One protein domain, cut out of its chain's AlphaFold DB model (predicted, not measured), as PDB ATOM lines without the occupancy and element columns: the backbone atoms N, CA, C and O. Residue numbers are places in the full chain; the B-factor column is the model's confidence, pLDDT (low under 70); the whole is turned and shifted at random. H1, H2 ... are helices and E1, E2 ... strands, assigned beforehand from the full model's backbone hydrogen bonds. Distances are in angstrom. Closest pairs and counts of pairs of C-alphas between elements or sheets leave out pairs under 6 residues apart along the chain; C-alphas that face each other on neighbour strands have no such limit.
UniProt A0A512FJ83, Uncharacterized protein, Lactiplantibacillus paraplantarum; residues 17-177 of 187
ATOM      1  N   ALA A  17     198.210 248.242 289.669       91.81
ATOM      2  CA  ALA A  17     198.510 246.820 289.764       91.81
ATOM      3  C   ALA A  17     199.967 246.546 289.368       91.81
ATOM      4  O   ALA A  17     200.393 246.882 288.267       91.81
ATOM      5  N   SER A  18     200.711 245.857 290.225       89.38
ATOM      6  CA  SER A  18     202.051 245.342 289.949       89.38
ATOM      7  C   SER A  18     202.063 243.833 290.132       89.38
ATOM      8  O   SER A  18     201.635 243.327 291.164       89.38
ATOM      9  N   SER A  19     202.570 243.112 289.134       85.62
ATOM     10  CA  SER A  19     202.865 241.674 289.219       85.62
ATOM     11  C   SER A  19     204.257 241.374 289.782       85.62
ATOM     12  O   SER A  19     204.691 240.220 289.813       85.62
ATOM     13  N   VAL A  20     204.978 242.419 290.188       80.44
ATOM     14  CA  VAL A  20     206.301 242.344 290.796       80.44
ATOM     15  C   VAL A  20     206.158 242.531 292.303       80.44
ATOM     16  O   VAL A  20     205.348 243.317 292.774       80.44
ATOM     17  N   SER A  21     206.939 241.773 293.065       68.94
ATOM     18  CA  SER A  21     207.015 241.874 294.519       68.94
ATOM     19  C   SER A  21     208.467 241.684 294.927       68.94
ATOM     20  O   SER A  21     208.973 240.561 294.950       68.94
ATOM     21  N   ILE A  22     209.172 242.790 295.158       63.53
ATOM     22  CA  ILE A  22     210.582 242.782 295.554       63.53
ATOM     23  C   ILE A  22     210.769 243.627 296.807       63.53
ATOM     24  O   ILE A  22     210.267 244.735 296.877       63.53
ATOM     25  N   ALA A  23     211.509 243.126 297.796       54.97
ATOM     26  CA  ALA A  23     211.963 243.967 298.903       54.97
ATOM     27  C   ALA A  23     213.022 244.975 298.408       54.97
ATOM     28  O   ALA A  23     213.679 244.721 297.399       54.97
ATOM     29  N   ASN A  24     213.244 246.065 299.151       50.00
ATOM     30  CA  ASN A  24     214.146 247.181 298.795       50.00
ATOM     31  C   ASN A  24     215.536 246.774 298.282       50.00
ATOM     32  O   ASN A  24     216.077 247.410 297.382       50.00
ATOM     33  N   ASP A  25     216.083 245.683 298.819       54.03
ATOM     34  CA  ASP A  25     217.425 245.183 298.499       54.03
ATOM     35  C   ASP A  25     217.402 243.919 297.619       54.03
ATOM     36  O   ASP A  25     218.381 243.170 297.552       54.03
ATOM     37  N   THR A  26     216.263 243.632 296.984       53.56
ATOM     38  CA  THR A  26     216.067 242.456 296.133       53.56
ATOM     39  C   THR A  26     216.009 242.867 294.677       53.56
ATOM     40  O   THR A  26     215.386 243.852 294.286       53.56
ATOM     41  N   VAL A  27     216.665 242.073 293.845       55.41
ATOM     42  CA  VAL A  27     216.649 242.256 292.402       55.41
ATOM     43  C   VAL A  27     215.785 241.164 291.783       55.41
ATOM     44  O   VAL A  27     216.036 239.981 292.011       55.41
ATOM     45  N   LEU A  28     214.782 241.562 290.992       60.66
ATOM     46  CA  LEU A  28     213.948 240.629 290.236       60.66
ATOM     47  C   LEU A  28     214.718 240.101 289.027       60.66
ATOM     48  O   LEU A  28     214.781 240.767 287.991       60.66
ATOM     49  N   TYR A  29     215.273 238.898 289.136       54.47
ATOM     50  CA  TYR A  29     215.952 238.271 288.010       54.47
ATOM     51  C   TYR A  29     214.946 237.577 287.080       54.47
ATOM     52  O   TYR A  29     214.194 236.711 287.523       54.47
ATOM     53  N   GLY A  30     214.922 237.956 285.798       63.75
ATOM     54  CA  GLY A  30     214.082 237.328 284.760       63.75
ATOM     55  C   GLY A  30     212.701 237.962 284.506       63.75
ATOM     56  O   GLY A  30     212.208 237.871 283.386       63.75
ATOM     57  N   GLY A  31     212.124 238.689 285.471       72.62
ATOM     58  CA  GLY A  31     210.859 239.428 285.301       72.62
ATOM     59  C   GLY A  31     209.571 238.596 285.485       72.62
ATOM     60  O   GLY A  31     209.637 237.381 285.671       72.62
ATOM     61  N   PRO A  32     208.376 239.224 285.434       81.75
ATOM     62  CA  PRO A  32     207.072 238.561 285.564       81.75
ATOM     63  C   PRO A  32     206.625 237.916 284.240       81.75
ATOM     64  O   PRO A  32     205.583 238.248 283.670       81.75
ATOM     65  N   VAL A  33     207.443 237.008 283.715       79.25
ATOM     66  CA  VAL A  33     207.200 236.292 282.455       79.25
ATOM     67  C   VAL A  33     207.388 234.789 282.632       79.25
ATOM     68  O   VAL A  33     207.996 234.315 283.588       79.25
ATOM     69  N   LEU A  34     206.847 234.033 281.684       77.88
ATOM     70  CA  LEU A  34     206.872 232.579 281.632       77.88
ATOM     71  C   LEU A  34     207.601 232.108 280.377       77.88
ATOM     72  O   LEU A  34     207.558 232.761 279.338       77.88
ATOM     73  N   ASN A  35     208.209 230.930 280.458       74.12
ATOM     74  CA  ASN A  35     208.946 230.316 279.359       74.12
ATOM     75  C   ASN A  35     208.104 229.231 278.694       74.12
ATOM     76  O   ASN A  35     207.923 228.162 279.271       74.12
ATOM     77  N   GLY A  36     207.630 229.477 277.476       71.81
ATOM     78  CA  GLY A  36     206.747 228.577 276.741       71.81
ATOM     79  C   GLY A  36     207.317 227.985 275.469       71.81
ATOM     80  O   GLY A  36     208.323 228.439 274.922       71.81
ATOM     81  N   GLN A  37     206.622 226.962 274.984       72.44
ATOM     82  CA  GLN A  37     206.853 226.342 273.687       72.44
ATOM     83  C   GLN A  37     205.555 226.383 272.888       72.44
ATOM     84  O   GLN A  37     204.541 225.840 273.319       72.44
ATOM     85  N   VAL A  38     205.591 227.027 271.726       70.88
ATOM     86  CA  VAL A  38     204.472 227.069 270.781       70.88
ATOM     87  C   VAL A  38     204.821 226.181 269.592       70.88
ATOM     88  O   VAL A  38     205.928 226.310 269.067       70.88
ATOM     89  N   PRO A  39     203.935 225.274 269.150       66.00
ATOM     90  CA  PRO A  39     204.175 224.494 267.944       66.00
ATOM     91  C   PRO A  39     204.454 225.414 266.750       66.00
ATOM     92  O   PRO A  39     203.751 226.400 266.544       66.00
ATOM     93  N   ASP A  40     205.490 225.101 265.976       67.25
ATOM     94  CA  ASP A  40     205.688 225.731 264.668       67.25
ATOM     95  C   ASP A  40     204.656 225.188 263.663       67.25
ATOM     96  O   ASP A  40     204.010 224.174 263.948       67.25
ATOM     97  N   SER A  41     204.504 225.824 262.497       67.31
ATOM     98  CA  SER A  41     203.490 225.476 261.480       67.31
ATOM     99  C   SER A  41     203.466 223.988 261.121       67.31
ATOM    100  O   SER A  41     202.416 223.434 260.804       67.31
ATOM    101  N   ASP A  42     204.624 223.337 261.228       67.69
ATOM    102  CA  ASP A  42     204.834 221.938 260.864       67.69
ATOM    103  C   ASP A  42     204.840 220.987 262.077       67.69
ATOM    104  O   ASP A  42     205.149 219.806 261.921       67.69
ATOM    105  N   PHE A  43     204.574 221.482 263.295       63.75
ATOM    106  CA  PHE A  43     204.547 220.753 264.580       63.75
ATOM    107  C   PHE A  43     205.825 219.971 264.948       63.75
ATOM    108  O   PHE A  43     205.863 219.262 265.951       63.75
ATOM    109  N   LYS A  44     206.902 220.104 264.167       66.00
ATOM    110  CA  LYS A  44     208.151 219.339 264.328       66.00
ATOM    111  C   LYS A  44     209.193 220.023 265.209       66.00
ATOM    112  O   LYS A  44     210.077 219.351 265.733       66.00
ATOM    113  N   LYS A  45     209.138 221.351 265.329       70.88
ATOM    114  CA  LYS A  45     210.125 222.152 266.063       70.88
ATOM    115  C   LYS A  45     209.408 223.245 266.848       70.88
ATOM    116  O   LYS A  45     209.151 224.297 266.282       70.88
ATOM    117  N   PRO A  46     209.045 223.027 268.119       71.81
ATOM    118  CA  PRO A  46     208.363 224.059 268.884       71.81
ATOM    119  C   PRO A  46     209.227 225.323 269.000       71.81
ATOM    120  O   PRO A  46     210.412 225.266 269.342       71.81
ATOM    121  N   LYS A  47     208.620 226.480 268.733       76.44
ATOM    122  CA  LYS A  47     209.206 227.799 268.948       76.44
ATOM    123  C   LYS A  47     209.186 228.114 270.443       76.44
ATOM    124  O   LYS A  47     208.129 228.161 271.065       76.44
ATOM    125  N   LYS A  48     210.364 228.361 271.012       79.19
ATOM    126  CA  LYS A  48     210.532 228.790 272.405       79.19
ATOM    127  C   LYS A  48     210.274 230.289 272.517       79.19
ATOM    128  O   LYS A  48     210.950 231.076 271.850       79.19
ATOM    129  N   ILE A  49     209.310 230.688 273.337       81.69
ATOM    130  CA  ILE A  49     208.913 232.092 273.502       81.69
ATOM    131  C   ILE A  49     208.701 232.448 274.968       81.69
ATOM    132  O   ILE A  49     208.376 231.584 275.782       81.69
ATOM    133  N   TYR A  50     208.851 233.727 275.285       82.81
ATOM    134  CA  TYR A  50     208.355 234.288 276.531       82.81
ATOM    135  C   TYR A  50     206.859 234.589 276.426       82.81
ATOM    136  O   TYR A  50     206.370 235.051 275.394       82.81
ATOM    137  N   LEU A  51     206.138 234.350 277.513       82.00
ATOM    138  CA  LEU A  51     204.718 234.641 277.670       82.00
ATOM    139  C   LEU A  51     204.508 235.542 278.895       82.00
ATOM    140  O   LEU A  51     205.260 235.420 279.863       82.00
ATOM    141  N   PRO A  52     203.521 236.451 278.887       82.62
ATOM    142  CA  PRO A  52     203.180 237.219 280.081       82.62
ATOM    143  C   PRO A  52     202.627 236.297 281.180       82.62
ATOM    144  O   PRO A  52     202.034 235.255 280.885       82.62
ATOM    145  N   LEU A  53     202.821 236.681 282.443       79.25
ATOM    146  CA  LEU A  53     202.388 235.891 283.598       79.25
ATOM    147  C   LEU A  53     200.859 235.829 283.727       79.25
ATOM    148  O   LEU A  53     200.337 234.751 283.991       79.25
ATOM    149  N   PHE A  54     200.161 236.958 283.538       77.00
ATOM    150  CA  PHE A  54     198.693 237.076 283.679       77.00
ATOM    151  C   PHE A  54     198.138 236.376 284.939       77.00
ATOM    152  O   PHE A  54     197.294 235.485 284.854       77.00
ATOM    153  N   SER A  55     198.635 236.763 286.118       70.44
ATOM    154  CA  SER A  55     198.192 236.238 287.419       70.44
ATOM    155  C   SER A  55     197.453 237.318 288.206       70.44
ATOM    156  O   SER A  55     197.954 238.435 288.296       70.44
ATOM    157  N   THR A  56     196.302 236.984 288.806       64.00
ATOM    158  CA  THR A  56     195.625 237.807 289.832       64.00
ATOM    159  C   THR A  56     196.217 237.605 291.224       64.00
ATOM    160  O   THR A  56     196.197 238.526 292.037       64.00
ATOM    161  N   GLU A  57     196.727 236.407 291.518       65.50
ATOM    162  CA  GLU A  57     197.175 236.014 292.861       65.50
ATOM    163  C   GLU A  57     198.458 236.739 293.288       65.50
ATOM    164  O   GLU A  57     198.754 236.846 294.475       65.50
ATOM    165  N   SER A  58     199.211 237.257 292.318       68.62
ATOM    166  CA  SER A  58     200.494 237.936 292.523       68.62
ATOM    167  C   SER A  58     200.409 239.452 292.317       68.62
ATOM    168  O   SER A  58     201.435 240.084 292.084       68.62
ATOM    169  N   ILE A  59     199.200 240.032 292.342       82.94
ATOM    170  CA  ILE A  59     199.006 241.472 292.138       82.94
ATOM    171  C   ILE A  59     199.094 242.234 293.457       82.94
ATOM    172  O   ILE A  59     198.376 241.957 294.419       82.94
ATOM    173  N   HIS A  60     199.927 243.266 293.450       85.75
ATOM    174  CA  HIS A  60     200.058 244.251 294.511       85.75
ATOM    175  C   HIS A  60     199.586 245.614 294.015       85.75
ATOM    176  O   HIS A  60     199.803 245.962 292.858       85.75
ATOM    177  N   TRP A  61     198.927 246.375 294.886       90.31
ATOM    178  CA  TRP A  61     198.477 247.732 294.577       90.31
ATOM    179  C   TRP A  61     199.492 248.724 295.135       90.31
ATOM    180  O   TRP A  61     199.765 248.702 296.334       90.31
ATOM    181  N   ILE A  62     200.065 249.540 294.259       90.75
ATOM    182  CA  ILE A  62     201.139 250.484 294.570       90.75
ATOM    183  C   ILE A  62     200.881 251.831 293.898       90.75
ATOM    184  O   ILE A  62     200.063 251.927 292.979       90.75
ATOM    185  N   SER A  63     201.632 252.857 294.297       92.69
ATOM    186  CA  SER A  63     201.541 254.148 293.625       92.69
ATOM    187  C   SER A  63     202.023 254.078 292.179       92.69
ATOM    188  O   SER A  63     202.899 253.287 291.818       92.69
ATOM    189  N   PHE A  64     201.477 254.950 291.337       93.06
ATOM    190  CA  PHE A  64     201.895 255.111 289.952       93.06
ATOM    191  C   PHE A  64     203.389 255.400 289.851       93.06
ATOM    192  O   PHE A  64     204.046 254.874 288.959       93.06
ATOM    193  N   ASP A  65     203.938 256.216 290.755       92.62
ATOM    194  CA  ASP A  65     205.364 256.532 290.742       92.62
ATOM    195  C   ASP A  65     206.208 255.273 290.963       92.62
ATOM    196  O   ASP A  65     207.107 254.993 290.163       92.62
ATOM    197  N   HIS A  66     205.853 254.464 291.969       89.12
ATOM    198  CA  HIS A  66     206.499 253.180 292.227       89.12
ATOM    199  C   HIS A  66     206.318 252.209 291.061       89.12
ATOM    200  O   HIS A  66     207.289 251.600 290.623       89.12
ATOM    201  N   TRP A  67     205.117 252.115 290.493       92.12
ATOM    202  CA  TRP A  67     204.833 251.245 289.358       92.12
ATOM    203  C   TRP A  67     205.643 251.639 288.119       92.12
ATOM    204  O   TRP A  67     206.375 250.824 287.552       92.12
ATOM    205  N   TRP A  68     205.563 252.905 287.718       93.62
ATOM    206  CA  TRP A  68     206.157 253.434 286.494       93.62
ATOM    207  C   TRP A  68     207.684 253.426 286.547       93.62
ATOM    208  O   TRP A  68     208.338 253.034 285.572       93.62
ATOM    209  N   ASN A  69     208.260 253.810 287.692       90.81
ATOM    210  CA  ASN A  69     209.706 253.818 287.924       90.81
ATOM    211  C   ASN A  69     210.266 252.483 288.425       90.81
ATOM    212  O   ASN A  69     211.492 252.318 288.440       90.81
ATOM    213  N   GLY A  70     209.399 251.552 288.814       86.62
ATOM    214  CA  GLY A  70     209.742 250.224 289.302       86.62
ATOM    215  C   GLY A  70     210.380 249.361 288.223       86.62
ATOM    216  O   GLY A  70     210.069 249.462 287.030       86.62
ATOM    217  N   ARG A  71     211.316 248.506 288.645       86.00
ATOM    218  CA  ARG A  71     211.990 247.556 287.755       86.00
ATOM    219  C   ARG A  71     211.066 246.377 287.474       86.00
ATOM    220  O   ARG A  71     210.602 245.726 288.401       86.00
ATOM    221  N   ILE A  72     210.879 246.061 286.198       85.56
ATOM    222  CA  ILE A  72     210.088 244.910 285.741       85.56
ATOM    223  C   ILE A  72     210.962 243.755 285.236       85.56
ATOM    224  O   ILE A  72     210.517 242.616 285.165       85.56
ATOM    225  N   LEU A  73     212.226 244.021 284.911       83.69
ATOM    226  CA  LEU A  73     213.199 243.006 284.522       83.69
ATOM    227  C   LEU A  73     214.568 243.406 285.063       83.69
ATOM    228  O   LEU A  73     214.962 244.565 284.954       83.69
ATOM    229  N   TYR A  74     215.318 242.446 285.587       79.00
ATOM    230  CA  TYR A  74     216.756 242.571 285.752       79.00
ATOM    231  C   TYR A  74     217.439 241.315 285.235       79.00
ATOM    232  O   TYR A  74     217.021 240.196 285.530       79.00
ATOM    233  N   VAL A  75     218.480 241.488 284.433       75.19
ATOM    234  CA  VAL A  75     219.161 240.379 283.764       75.19
ATOM    235  C   VAL A  75     220.541 240.832 283.312       75.19
ATOM    236  O   VAL A  75     220.699 241.933 282.796       75.19
ATOM    237  N   ASN A  76     221.560 240.001 283.537       73.31
ATOM    238  CA  ASN A  76     222.953 240.296 283.175       73.31
ATOM    239  C   ASN A  76     223.466 241.672 283.658       73.31
ATOM    240  O   ASN A  76     224.225 242.333 282.958       73.31
ATOM    241  N   GLY A  77     223.047 242.115 284.851       73.31
ATOM    242  CA  GLY A  77     223.453 243.409 285.415       73.31
ATOM    243  C   GLY A  77     222.631 244.611 284.935       73.31
ATOM    244  O   GLY A  77     222.820 245.715 285.437       73.31
ATOM    245  N   GLU A  78     221.701 244.401 284.003       81.81
ATOM    246  CA  GLU A  78     220.883 245.444 283.388       81.81
ATOM    247  C   GLU A  78     219.454 245.384 283.929       81.81
ATOM    248  O   GLU A  78     218.795 244.344 283.866       81.81
ATOM    249  N   GLY A  79     218.957 246.504 284.460       82.56
ATOM    250  CA  GLY A  79     217.601 246.620 285.001       82.56
ATOM    251  C   GLY A  79     216.706 247.477 284.120       82.56
ATOM    252  O   GLY A  79     217.109 248.569 283.743       82.56
ATOM    253  N   PHE A  80     215.488 247.036 283.836       86.19
ATOM    254  CA  PHE A  80     214.517 247.735 282.997       86.19
ATOM    255  C   PHE A  80     213.330 248.191 283.829       86.19
ATOM    256  O   PHE A  80     212.724 247.389 284.542       86.19
ATOM    257  N   LYS A  81     212.977 249.467 283.704       90.62
ATOM    258  CA  LYS A  81     211.744 250.047 284.235       90.62
ATOM    259  C   LYS A  81     210.595 249.885 283.245       90.62
ATOM    260  O   LYS A  81     210.818 249.722 282.042       90.62
ATOM    261  N   ARG A  82     209.359 249.988 283.735       91.75
ATOM    262  CA  ARG A  82     208.160 249.904 282.882       91.75
ATOM    263  C   ARG A  82     208.148 250.985 281.804       91.75
ATOM    264  O   ARG A  82     207.975 250.674 280.626       91.75
ATOM    265  N   TRP A  83     208.422 252.231 282.188       91.12
ATOM    266  CA  TRP A  83     208.440 253.353 281.247       91.12
ATOM    267  C   TRP A  83     209.499 253.213 280.153       91.12
ATOM    268  O   TRP A  83     209.253 253.606 279.014       91.12
ATOM    269  N   GLU A  84     210.663 252.637 280.480       88.62
ATOM    270  CA  GLU A  84     211.735 252.405 279.508       88.62
ATOM    271  C   GLU A  84     211.238 251.462 278.409       88.62
ATOM    272  O   GLU A  84     211.350 251.782 277.228       88.62
ATOM    273  N   LEU A  85     210.612 250.342 278.788       87.56
ATOM    274  CA  LEU A  85     210.062 249.373 277.836       87.56
ATOM    275  C   LEU A  85     208.956 249.971 276.964       87.56
ATOM    276  O   LEU A  85     208.972 249.775 275.747       87.56
ATOM    277  N   VAL A  86     208.027 250.730 277.556       89.38
ATOM    278  CA  VAL A  86     206.959 251.406 276.802       89.38
ATOM    279  C   VAL A  86     207.549 252.403 275.807       89.38
ATOM    280  O   VAL A  86     207.183 252.380 274.632       89.38
ATOM    281  N   ARG A  87     208.509 253.230 276.240       85.31
ATOM    282  CA  ARG A  87     209.194 254.204 275.379       85.31
ATOM    283  C   ARG A  87     209.907 253.524 274.214       85.31
ATOM    284  O   ARG A  87     209.779 253.979 273.080       85.31
ATOM    285  N   TYR A  88     210.638 252.440 274.475       80.75
ATOM    286  CA  TYR A  88     211.357 251.717 273.426       80.75
ATOM    287  C   TYR A  88     210.422 251.123 272.373       80.75
ATOM    288  O   TYR A  88     210.744 251.162 271.188       80.75
ATOM    289  N   MET A  89     209.265 250.599 272.780       78.00
ATOM    290  CA  MET A  89     208.288 250.030 271.847       78.00
ATOM    291  C   MET A  89     207.563 251.121 271.054       78.00
ATOM    292  O   MET A  89     207.501 251.044 269.826       78.00
ATOM    293  N   ALA A  90     207.093 252.172 271.732       76.44
ATOM    294  CA  ALA A  90     206.377 253.285 271.107       76.44
ATOM    295  C   ALA A  90     207.223 254.013 270.050       76.44
ATOM    296  O   ALA A  90     206.710 254.382 268.996       76.44
ATOM    297  N   ASN A  91     208.525 254.175 270.301       68.69
ATOM    298  CA  ASN A  91     209.419 254.877 269.382       68.69
ATOM    299  C   ASN A  91     209.850 254.047 268.162       68.69
ATOM    300  O   ASN A  91     210.429 254.623 267.248       68.69
ATOM    301  N   GLN A  92     209.669 252.720 268.144       60.47
ATOM    302  CA  GLN A  92     210.382 251.853 267.187       60.47
ATOM    303  C   GLN A  92     209.487 250.928 266.356       60.47
ATOM    304  O   GLN A  92     209.914 250.515 265.283       60.47
ATOM    305  N   ASP A  93     208.261 250.627 266.794       54.69
ATOM    306  CA  ASP A  93     207.324 249.769 266.037       54.69
ATOM    307  C   ASP A  93     206.277 250.573 265.227       54.69
ATOM    308  O   ASP A  93     205.394 250.004 264.593       54.69
ATOM    309  N   GLY A  94     206.385 251.912 265.223       55.62
ATOM    310  CA  GLY A  94     205.463 252.853 264.559       55.62
ATOM    311  C   GLY A  94     205.813 253.264 263.117       55.62
ATOM    312  O   GLY A  94     205.101 254.075 262.530       55.62
ATOM    313  N   GLY A  95     206.885 252.724 262.522       51.38
ATOM    314  CA  GLY A  95     207.038 252.675 261.059       51.38
ATOM    315  C   GLY A  95     207.706 253.838 260.301       51.38
ATOM    316  O   GLY A  95     207.631 253.816 259.076       51.38
ATOM    317  N   ALA A  96     208.383 254.821 260.917       49.03
ATOM    318  CA  ALA A  96     209.068 255.859 260.110       49.03
ATOM    319  C   ALA A  96     210.336 256.519 260.693       49.03
ATOM    320  O   ALA A  96     210.958 257.335 260.009       49.03
ATOM    321  N   HIS A  97     210.771 256.180 261.910       48.16
ATOM    322  CA  HIS A  97     212.015 256.735 262.450       48.16
ATOM    323  C   HIS A  97     212.733 255.719 263.346       48.16
ATOM    324  O   HIS A  97     212.478 255.622 264.544       48.16
ATOM    325  N   GLU A  98     213.637 254.937 262.748       50.06
ATOM    326  CA  GLU A  98     214.723 254.316 263.508       50.06
ATOM    327  C   GLU A  98     215.639 255.446 263.983       50.06
ATOM    328  O   GLU A  98     216.501 255.929 263.252       50.06
ATOM    329  N   ASP A  99     215.399 255.924 265.201       50.28
ATOM    330  CA  ASP A  99     216.330 256.800 265.896       50.28
ATOM    331  C   ASP A  99     217.681 256.064 266.009       50.28
ATOM    332  O   ASP A  99     217.789 255.025 266.664       50.28
ATOM    333  N   LEU A 100     218.719 256.574 265.333       52.19
ATOM    334  CA  LEU A 100     220.063 255.967 265.273       52.19
ATOM    335  C   LEU A 100     220.713 255.820 266.663       52.19
ATOM    336  O   LEU A 100     221.686 255.086 266.822       52.19
ATOM    337  N   ALA A 101     220.152 256.486 267.673       52.75
ATOM    338  CA  ALA A 101     220.494 256.371 269.084       52.75
ATOM    339  C   ALA A 101     219.737 255.223 269.782       52.75
ATOM    340  O   ALA A 101     219.272 255.381 270.912       52.75
ATOM    341  N   LEU A 102     219.591 254.074 269.110       56.00
ATOM    342  CA  LEU A 102     219.143 252.821 269.720       56.00
ATOM    343  C   LEU A 102     219.992 252.561 270.966       56.00
ATOM    344  O   LEU A 102     221.148 252.153 270.856       56.00
ATOM    345  N   ASP A 103     219.410 252.815 272.138       69.56
ATOM    346  CA  ASP A 103     220.066 252.556 273.411       69.56
ATOM    347  C   ASP A 103     220.535 251.093 273.408       69.56
ATOM    348  O   ASP A 103     219.754 250.170 273.126       69.56
ATOM    349  N   GLU A 104     221.833 250.879 273.631       77.50
ATOM    350  CA  GLU A 104     222.508 249.580 273.512       77.50
ATOM    351  C   GLU A 104     221.746 248.505 274.300       77.50
ATOM    352  O   GLU A 104     221.574 247.365 273.856       77.50
ATOM    353  N   LYS A 105     221.198 248.923 275.440       80.50
ATOM    354  CA  LYS A 105     220.346 248.153 276.336       80.50
ATOM    355  C   LYS A 105     219.077 247.615 275.661       80.50
ATOM    356  O   LYS A 105     218.768 246.432 275.796       80.50
ATOM    357  N   TYR A 106     218.353 248.420 274.883       78.06
ATOM    358  CA  TYR A 106     217.169 247.946 274.153       78.06
ATOM    359  C   TYR A 106     217.543 247.078 272.947       78.06
ATOM    360  O   TYR A 106     216.893 246.065 272.677       78.06
ATOM    361  N   SER A 107     218.634 247.414 272.257       78.75
ATOM    362  CA  SER A 107     219.145 246.599 271.152       78.75
ATOM    363  C   SER A 107     219.488 245.175 271.608       78.75
ATOM    364  O   SER A 107     219.124 244.198 270.945       78.75
ATOM    365  N   LYS A 108     220.113 245.045 272.787       83.19
ATOM    366  CA  LYS A 108     220.376 243.758 273.448       83.19
ATOM    367  C   LYS A 108     219.085 242.994 273.749       83.19
ATOM    368  O   LYS A 108     219.006 241.801 273.453       83.19
ATOM    369  N   LEU A 109     218.055 243.679 274.251       81.81
ATOM    370  CA  LEU A 109     216.752 243.075 274.542       81.81
ATOM    371  C   LEU A 109     216.053 242.554 273.278       81.81
ATOM    372  O   LEU A 109     215.635 241.398 273.248       81.81
ATOM    373  N   LYS A 110     215.995 243.351 272.203       79.50
ATOM    374  CA  LYS A 110     215.382 242.954 270.918       79.50
ATOM    375  C   LYS A 110     216.124 241.794 270.245       79.50
ATOM    376  O   LYS A 110     215.507 240.948 269.601       79.50
ATOM    377  N   ARG A 111     217.450 241.730 270.402       78.62
ATOM    378  CA  ARG A 111     218.295 240.645 269.870       78.62
ATOM    379  C   ARG A 111     218.307 239.388 270.745       78.62
ATOM    380  O   ARG A 111     219.060 238.471 270.439       78.62
ATOM    381  N   ASN A 112     217.460 239.315 271.775       78.19
ATOM    382  CA  ASN A 112     217.367 238.180 272.701       78.19
ATOM    383  C   ASN A 112     218.679 237.905 273.466       78.19
ATOM    384  O   ASN A 112     218.900 236.788 273.918       78.19
ATOM    385  N   LEU A 113     219.547 238.910 273.648       78.12
ATOM    386  CA  LEU A 113     220.814 238.753 274.388       78.12
ATOM    387  C   LEU A 113     220.613 238.628 275.906       78.12
ATOM    388  O   LEU A 113     221.538 238.281 276.634       78.12
ATOM    389  N   PHE A 114     219.399 238.907 276.375       77.88
ATOM    390  CA  PHE A 114     218.962 238.666 277.748       77.88
ATOM    391  C   PHE A 114     218.082 237.419 277.888       77.88
ATOM    392  O   PHE A 114     217.594 237.127 278.977       77.88
ATOM    393  N   SER A 115     217.841 236.702 276.792       80.25
ATOM    394  CA  SER A 115     216.994 235.521 276.817       80.25
ATOM    395  C   SER A 115     217.742 234.315 277.353       80.25
ATOM    396  O   SER A 115     218.930 234.129 277.099       80.25
ATOM    397  N   MET A 116     217.008 233.441 278.031       74.00
ATOM    398  CA  MET A 116     217.506 232.132 278.422       74.00
ATOM    399  C   MET A 116     217.801 231.286 277.180       74.00
ATOM    400  O   MET A 116     217.065 231.308 276.187       74.00
ATOM    401  N   GLU A 117     218.879 230.521 277.272       72.44
ATOM    402  CA  GLU A 117     219.259 229.474 276.334       72.44
ATOM    403  C   GLU A 117     219.033 228.130 277.029       72.44
ATOM    404  O   GLU A 117     219.339 227.984 278.215       72.44
ATOM    405  N   ASP A 118     218.441 227.162 276.333       69.62
ATOM    406  CA  ASP A 118     218.381 225.804 276.866       69.62
ATOM    407  C   ASP A 118     219.686 225.044 276.605       69.62
ATOM    408  O   ASP A 118     220.509 225.433 275.783       69.62
ATOM    409  N   ASN A 119     219.843 223.889 277.249       65.25
ATOM    410  CA  ASN A 119     221.037 223.047 277.096       65.25
ATOM    411  C   ASN A 119     221.285 222.553 275.650       65.25
ATOM    412  O   ASN A 119     222.350 222.010 275.371       65.25
ATOM    413  N   ASN A 120     220.318 222.735 274.742       66.50
ATOM    414  CA  ASN A 120     220.389 222.347 273.334       66.50
ATOM    415  C   ASN A 120     220.614 223.546 272.387       66.50
ATOM    416  O   ASN A 120     220.471 223.389 271.172       66.50
ATOM    417  N   GLY A 121     220.936 224.735 272.908       65.00
ATOM    418  CA  GLY A 121     221.293 225.915 272.112       65.00
ATOM    419  C   GLY A 121     220.115 226.700 271.524       65.00
ATOM    420  O   GLY A 121     220.271 227.464 270.571       65.00
ATOM    421  N   GLY A 122     218.896 226.490 272.020       70.00
ATOM    422  CA  GLY A 122     217.707 227.218 271.584       70.00
ATOM    423  C   GLY A 122     217.359 228.370 272.519       70.00
ATOM    424  O   GLY A 122     217.006 228.144 273.675       70.00
ATOM    425  N   HIS A 123     217.359 229.590 271.982       75.38
ATOM    426  CA  HIS A 123     216.989 230.802 272.715       75.38
ATOM    427  C   HIS A 123     215.475 231.007 272.788       75.38
ATOM    428  O   HIS A 123     214.767 230.889 271.779       75.38
ATOM    429  N   TYR A 124     214.994 231.401 273.964       81.19
ATOM    430  CA  TYR A 124     213.642 231.927 274.121       81.19
ATOM    431  C   TYR A 124     213.541 233.303 273.453       81.19
ATOM    432  O   TYR A 124     214.430 234.145 273.574       81.19
ATOM    433  N   LYS A 125     212.469 233.534 272.697       84.38
ATOM    434  CA  LYS A 125     212.272 234.781 271.943       84.38
ATOM    435  C   LYS A 125     211.176 235.646 272.551       84.38
ATOM    436  O   LYS A 125     210.351 235.154 273.311       84.38
ATOM    437  N   GLU A 126     211.139 236.912 272.141       85.00
ATOM    438  CA  GLU A 126     210.012 237.830 272.391       85.00
ATOM    439  C   GLU A 126     209.853 238.255 273.862       85.00
ATOM    440  O   GLU A 126     208.765 238.637 274.289       85.00
ATOM    441  N   LEU A 127     210.952 238.262 274.631       85.38
ATOM    442  CA  LEU A 127     210.975 238.738 276.021       85.38
ATOM    443  C   LEU A 127     210.387 240.151 276.158       85.38
ATOM    444  O   LEU A 127     209.563 240.409 277.032       85.38
ATOM    445  N   ASN A 128     210.761 241.058 275.254       86.38
ATOM    446  CA  ASN A 128     210.241 242.424 275.213       86.38
ATOM    447  C   ASN A 128     208.717 242.471 275.016       86.38
ATOM    448  O   ASN A 128     208.043 243.251 275.683       86.38
ATOM    449  N   LEU A 129     208.172 241.632 274.128       87.69
ATOM    450  CA  LEU A 129     206.737 241.603 273.841       87.69
ATOM    451  C   LEU A 129     205.954 241.000 275.008       87.69
ATOM    452  O   LEU A 129     204.879 241.495 275.342       87.69
ATOM    453  N   ALA A 130     206.494 239.962 275.646       87.25
ATOM    454  CA  ALA A 130     205.904 239.369 276.840       87.25
ATOM    455  C   ALA A 130     205.835 240.381 277.994       87.25
ATOM    456  O   ALA A 130     204.770 240.562 278.581       87.25
ATOM    457  N   LEU A 131     206.931 241.100 278.258       88.56
ATOM    458  CA  LEU A 131     206.969 242.150 279.280       88.56
ATOM    459  C   LEU A 131     206.016 243.302 278.955       88.56
ATOM    460  O   LEU A 131     205.301 243.765 279.838       88.56
ATOM    461  N   LEU A 132     205.945 243.736 277.693       91.25
ATOM    462  CA  LEU A 132     205.003 244.777 277.284       91.25
ATOM    463  C   LEU A 132     203.551 244.340 277.512       91.25
ATOM    464  O   LEU A 132     202.762 245.101 278.063       91.25
ATOM    465  N   ARG A 133     203.194 243.106 277.136       89.88
ATOM    466  CA  ARG A 133     201.853 242.556 277.391       89.88
ATOM    467  C   ARG A 133     201.549 242.469 278.884       89.88
ATOM    468  O   ARG A 133     200.413 242.721 279.273       89.88
ATOM    469  N   GLN A 134     202.547 242.171 279.713       89.50
ATOM    470  CA  GLN A 134     202.394 242.196 281.166       89.50
ATOM    471  C   GLN A 134     202.133 243.619 281.691       89.50
ATOM    472  O   GLN A 134     201.225 243.802 282.495       89.50
ATOM    473  N   ILE A 135     202.837 244.639 281.183       92.94
ATOM    474  CA  ILE A 135     202.571 246.054 281.518       92.94
ATOM    475  C   ILE A 135     201.151 246.459 281.102       92.94
ATOM    476  O   ILE A 135     200.453 247.143 281.848       92.94
ATOM    477  N   VAL A 136     200.700 246.028 279.920       92.50
ATOM    478  CA  VAL A 136     199.328 246.282 279.453       92.50
ATOM    479  C   VAL A 136     198.311 245.638 280.391       92.50
ATOM    480  O   VAL A 136     197.350 246.289 280.780       92.50
ATOM    481  N   HIS A 137     198.535 244.392 280.799       90.81
ATOM    482  CA  HIS A 137     197.667 243.694 281.743       90.81
ATOM    483  C   HIS A 137     197.572 244.407 283.098       90.81
ATOM    484  O   HIS A 137     196.473 244.648 283.591       90.81
ATOM    485  N   GLU A 138     198.709 244.824 283.657       91.81
ATOM    486  CA  GLU A 138     198.774 245.648 284.870       91.81
ATOM    487  C   GLU A 138     198.014 246.976 284.708       91.81
ATOM    488  O   GLU A 138     197.254 247.390 285.586       91.81
ATOM    489  N   THR A 139     198.148 247.627 283.551       93.19
ATOM    490  CA  THR A 139     197.430 248.873 283.244       93.19
ATOM    491  C   THR A 139     195.918 248.644 283.198       93.19
ATOM    492  O   THR A 139     195.163 249.403 283.802       93.19
ATOM    493  N   LEU A 140     195.467 247.582 282.525       92.31
ATOM    494  CA  LEU A 140     194.048 247.238 282.416       92.31
ATOM    495  C   LEU A 140     193.443 246.900 283.780       92.31
ATOM    496  O   LEU A 140     192.375 247.408 284.093       92.31
ATOM    497  N   LEU A 141     194.144 246.134 284.620       91.19
ATOM    498  CA  LEU A 141     193.746 245.872 286.009       91.19
ATOM    499  C   LEU A 141     193.591 247.159 286.830       91.19
ATOM    500  O   LEU A 141     192.625 247.315 287.576       91.19
ATOM    501  N   SER A 142     194.540 248.085 286.683       92.75
ATOM    502  CA  SER A 142     194.517 249.384 287.366       92.75
ATOM    503  C   SER A 142     193.310 250.211 286.929       92.75
ATOM    504  O   SER A 142     192.562 250.727 287.756       92.75
ATOM    505  N   PHE A 143     193.072 250.293 285.622       92.25
ATOM    506  CA  PHE A 143     191.971 251.071 285.059       92.25
ATOM    507  C   PHE A 143     190.608 250.450 285.346       92.25
ATOM    508  O   PHE A 143     189.651 251.185 285.587       92.25
ATOM    509  N   ASP A 144     190.518 249.122 285.364       90.69
ATOM    510  CA  ASP A 144     189.313 248.401 285.764       90.69
ATOM    511  C   ASP A 144     188.947 248.718 287.217       90.69
ATOM    512  O   ASP A 144     187.830 249.151 287.497       90.69
ATOM    513  N   LYS A 145     189.926 248.644 288.131       89.31
ATOM    514  CA  LYS A 145     189.746 249.012 289.544       89.31
ATOM    515  C   LYS A 145     189.278 250.458 289.726       89.31
ATOM    516  O   LYS A 145     188.478 250.737 290.618       89.31
ATOM    517  N   MET A 146     189.752 251.370 288.880       89.81
ATOM    518  CA  MET A 146     189.365 252.787 288.883       89.81
ATOM    519  C   MET A 146     188.054 253.067 288.130       89.81
ATOM    520  O   MET A 146     187.641 254.221 288.040       89.81
ATOM    521  N   ASN A 147     187.390 252.043 287.581       88.12
ATOM    522  CA  ASN A 147     186.208 252.174 286.721       88.12
ATOM    523  C   ASN A 147     186.432 253.104 285.509       88.12
ATOM    524  O   ASN A 147     185.510 253.780 285.048       88.12
ATOM    525  N   LEU A 148     187.663 253.142 284.991       87.44
ATOM    526  CA  LEU A 148     188.044 253.922 283.808       87.44
ATOM    527  C   LEU A 148     187.721 253.192 282.498       87.44
ATOM    528  O   LEU A 148     187.674 253.816 281.437       87.44
ATOM    529  N   LEU A 149     187.509 251.876 282.555       86.12
ATOM    530  CA  LEU A 149     187.205 251.069 281.380       86.12
ATOM    531  C   LEU A 149     185.701 251.090 281.051       86.12
ATOM    532  O   LEU A 149     184.856 251.079 281.949       86.12
ATOM    533  N   PRO A 150     185.330 251.090 279.756       84.25
ATOM    534  CA  PRO A 150     183.925 251.032 279.347       84.25
ATOM    535  C   PRO A 150     183.254 249.706 279.745       84.25
ATOM    536  O   PRO A 150     182.046 249.677 280.031       84.25
ATOM    537  N   GLU A 151     184.045 248.636 279.785       85.88
ATOM    538  CA  GLU A 151     183.671 247.265 280.120       85.88
ATOM    539  C   GLU A 151     184.662 246.705 281.139       85.88
ATOM    540  O   GLU A 151     185.836 247.080 281.123       85.88
ATOM    541  N   THR A 152     184.183 245.818 282.013       83.94
ATOM    542  CA  THR A 152     185.029 245.186 283.024       83.94
ATOM    543  C   THR A 152     186.095 244.335 282.353       83.94
ATOM    544  O   THR A 152     185.783 243.493 281.507       83.94
ATOM    545  N   TYR A 153     187.349 244.528 282.747       85.06
ATOM    546  CA  TYR A 153     188.447 243.709 282.261       85.06
ATOM    547  C   TYR A 153     188.389 242.321 282.904       85.06
ATOM    548  O   TYR A 153     188.901 242.083 283.996       85.06
ATOM    549  N   THR A 154     187.751 241.382 282.212       74.56
ATOM    550  CA  THR A 154     187.709 239.980 282.626       74.56
ATOM    551  C   THR A 154     188.823 239.201 281.947       74.56
ATOM    552  O   THR A 154     188.907 239.174 280.721       74.56
ATOM    553  N   PHE A 155     189.625 238.501 282.735       70.56
ATOM    554  CA  PHE A 155     190.487 237.431 282.257       70.56
ATOM    555  C   PHE A 155     190.258 236.231 283.168       70.56
ATOM    556  O   PHE A 155     190.218 236.338 284.393       70.56
ATOM    557  N   SER A 156     189.997 235.092 282.558       60.12
ATOM    558  CA  SER A 156     189.732 233.843 283.245       60.12
ATOM    559  C   SER A 156     191.017 233.036 283.399       60.12
ATOM    560  O   SER A 156     192.021 233.280 282.728       60.12
ATOM    561  N   ASN A 157     190.953 231.968 284.195       54.50
ATOM    562  CA  ASN A 157     191.994 230.938 284.200       54.50
ATOM    563  C   ASN A 157     192.233 230.370 282.786       54.50
ATOM    564  O   ASN A 157     193.305 229.824 282.536       54.50
ATOM    565  N   HIS A 158     191.275 230.543 281.857       53.50
ATOM    566  CA  HIS A 158     191.420 230.167 280.456       53.50
ATOM    567  C   HIS A 158     192.222 231.134 279.590       53.50
ATOM    568  O   HIS A 158     192.799 230.693 278.597       53.50
ATOM    569  N   ASP A 159     192.322 232.391 280.013       55.72
ATOM    570  CA  ASP A 159     193.082 233.455 279.350       55.72
ATOM    571  C   ASP A 159     194.508 233.575 279.897       55.72
ATOM    572  O   ASP A 159     195.403 234.106 279.239       55.72
ATOM    573  N   SER A 160     194.742 233.031 281.094       53.75
ATOM    574  CA  SER A 160     196.091 232.678 281.512       53.75
ATOM    575  C   SER A 160     196.627 231.626 280.532       53.75
ATOM    576  O   SER A 160     195.889 230.738 280.097       53.75
ATOM    577  N   ASN A 161     197.915 231.683 280.187       50.16
ATOM    578  CA  ASN A 161     198.554 230.733 279.259       50.16
ATOM    579  C   ASN A 161     198.484 229.248 279.720       50.16
ATOM    580  O   ASN A 161     199.108 228.385 279.106       50.16
ATOM    581  N   PHE A 162     197.747 228.945 280.796       49.50
ATOM    582  CA  PHE A 162     197.742 227.708 281.563       49.50
ATOM    583  C   PHE A 162     196.548 226.776 281.334       49.50
ATOM    584  O   PHE A 162     196.609 225.646 281.810       49.50
ATOM    585  N   SER A 163     195.457 227.174 280.666       46.72
ATOM    586  CA  SER A 163     194.251 226.329 280.759       46.72
ATOM    587  C   SER A 163     194.208 225.087 279.887       46.72
ATOM    588  O   SER A 163     193.594 224.122 280.320       46.72
ATOM    589  N   ASN A 164     194.796 225.069 278.684       44.53
ATOM    590  CA  ASN A 164     194.486 223.982 277.739       44.53
ATOM    591  C   ASN A 164     195.598 223.567 276.764       44.53
ATOM    592  O   ASN A 164     195.337 222.766 275.872       44.53
ATOM    593  N   ASN A 165     196.840 224.035 276.924       39.75
ATOM    594  CA  ASN A 165     197.964 223.527 276.130       39.75
ATOM    595  C   ASN A 165     199.056 222.982 277.050       39.75
ATOM    596  O   ASN A 165     199.674 223.719 277.812       39.75
ATOM    597  N   THR A 166     199.271 221.670 276.963       39.22
ATOM    598  CA  THR A 166     200.224 220.838 277.713       39.22
ATOM    599  C   THR A 166     201.689 221.148 277.373       39.22
ATOM    600  O   THR A 166     202.468 220.267 277.018       39.22
ATOM    601  N   ALA A 167     202.099 222.408 277.482       42.62
ATOM    602  CA  ALA A 167     203.506 222.739 277.619       42.62
ATOM    603  C   ALA A 167     203.855 222.675 279.113       42.62
ATOM    604  O   ALA A 167     203.173 223.248 279.954       42.62
ATOM    605  N   ASN A 168     204.897 221.923 279.462       36.97
ATOM    606  CA  ASN A 168     205.437 221.943 280.816       36.97
ATOM    607  C   ASN A 168     206.190 223.266 280.998       36.97
ATOM    608  O   ASN A 168     207.197 223.496 280.326       36.97
ATOM    609  N   PHE A 169     205.703 224.130 281.886       41.69
ATOM    610  CA  PHE A 169     206.330 225.412 282.196       41.69
ATOM    611  C   PHE A 169     207.072 225.315 283.530       41.69
ATOM    612  O   PHE A 169     206.511 224.872 284.530       41.69
ATOM    613  N   SER A 170     208.331 225.755 283.554       36.34
ATOM    614  CA  SER A 170     209.048 226.034 284.800       36.34
ATOM    615  C   SER A 170     208.946 227.531 285.080       36.34
ATOM    616  O   SER A 170     209.386 228.352 284.275       36.34
ATOM    617  N   ILE A 171     208.317 227.878 286.201       40.06
ATOM    618  CA  ILE A 171     208.259 229.243 286.724       40.06
ATOM    619  C   ILE A 171     209.592 229.499 287.431       40.06
ATOM    620  O   ILE A 171     209.946 228.762 288.348       40.06
ATOM    621  N   SER A 172     210.330 230.532 287.029       42.97
ATOM    622  CA  SER A 172     211.512 230.976 287.777       42.97
ATOM    623  C   SER A 172     211.441 232.479 288.014       42.97
ATOM    624  O   SER A 172     212.020 233.273 287.285       42.97
ATOM    625  N   GLN A 173     210.706 232.876 289.051       44.81
ATOM    626  CA  GLN A 173     210.988 234.141 289.721       44.81
ATOM    627  C   GLN A 173     212.086 233.857 290.740       44.81
ATOM    628  O   GLN A 173     211.890 233.067 291.664       44.81
ATOM    629  N   MET A 174     213.261 234.452 290.549       47.12
ATOM    630  CA  MET A 174     214.351 234.336 291.508       47.12
ATOM    631  C   MET A 174     214.538 235.674 292.214       47.12
ATOM    632  O   MET A 174     215.065 236.629 291.644       47.12
ATOM    633  N   ASN A 175     214.105 235.716 293.471       47.59
ATOM    634  CA  ASN A 175     214.387 236.812 294.385       47.59
ATOM    635  C   ASN A 175     215.763 236.576 295.009       47.59
ATOM    636  O   ASN A 175     215.927 235.701 295.861       47.59
ATOM    637  N   ILE A 176     216.764 237.335 294.569       48.81
ATOM    638  CA  ILE A 176     218.116 237.271 295.134       48.81
ATOM    639  C   ILE A 176     218.225 238.365 296.198       48.81
ATOM    640  O   ILE A 176     218.214 239.548 295.862       48.81
ATOM    641  N   SER A 177     218.310 237.974 297.476       46.47
ATOM    642  CA  SER A 177     218.500 238.904 298.596       46.47
ATOM    643  C   SER A 177     219.971 238.969 299.017       46.47
ATOM    644  O   SER A 177     220.632 237.944 299.198       46.47
TER     645      SER A 177
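AT A GLANCE: This is residues 17 to 177 of the 187 residues of an uncharacterized protein of Lactiplantibacillus paraplantarum (UniProt A0A512FJ83). The long helix H4 runs past the middle, with its first half set between the E2 and E3 hairpin on one side and helix H2 on the other; the short helix H3 meets its first turn. The small E5 and E6 hairpin sits near that same half, and the strand pair E1 and E7 packs on E5 through E1; residues 93 to 98 stick out as a free loop, and a stretch of 28 unnamed residues leads from H4 back to E7. The printed part has 161 residues, in the order E1 E2 E3 E4 H1 E5 E6 H2 H3 H4 E7, with three antiparallel two-strand sheets, E1 - E7, E2 - E3 and E5 - E6. The class is mixed, helices and strands, with under half of the residues in named elements. It is compact, with a radius of gyration of the C-alphas of 16.4 A, and rounded, spanning 45 by 42 by 41 A.

HOW THE PARTS SIT: Start at the antiparallel hairpin of E2, residues 33 to 38, and E3, residues 47 to 52, where N 36 and O 49 are 2.8 A apart, within hydrogen-bond range. Next find H4, residues 127 to 145: E3 and H4 have 10 pairs of C-alphas within 8 A, the closest being those of Pro 52 and Ala 130, 4.7 A apart. H2, residues 82 to 90, touches residues 128 to 135 of H4 alone, closest at the C-alphas of Leu 85 and Leu 132, 6.9 A, opposite ways at a steep tilt of 67 degrees, only just short of perpendicular. H3, residues 104 to 110, touches residues 127 to 128 of H4 alone, about perpendicular at 85 degrees, with the C-alphas of Leu 109 and Asn 128 closest at 6.6 A. H1, residues 64 to 69, touches H2, closest at the C-alphas of Trp 68 and Arg 82, 5.4 A, only just about perpendicular at 70.4 degrees. In the hairpin of E5, residues 71 to 75, and E6, residues 78 to 81, N 80 and O 73 are 2.8 A apart. The closest C-alphas of E5 and E1, residues 26 to 29, are those of Tyr 74 and Tyr 29, 4.9 A. E1 is antiparallel to E7, residues 174 to 177, with N 29 and O 174 3.4 A apart. E4, residues 60 to 62, pairs with no named strand, but its residues 60 to 61 pair antiparallel with residues 17 to 18. In H1, H2, H3 and H4 every O i to N i+4 pair is within hydrogen-bond range.

IN THESE COORDINATES: Find C-alpha 33 at (207.200, 236.292, 282.455), where E2 begins its 15.1 A; E3 measures 15.8 A. H4 runs 27.2 A from C-alpha 127 at (210.975, 238.738, 276.021) to C-alpha 145 at (189.746, 249.012, 289.544). H2 measures 12.4 A.

THE WHOLE: The C-alphas farthest apart, those of Asn 120 and Asn 147, are 47.3 A apart. The printed part has no cut. The links H2 to H3, H3 to H4 and H4 to E7 are long. Mean pLDDT of the printed part is 73.2; residues under 70 include 21 to 30, 91 to 103 and 156 to 177.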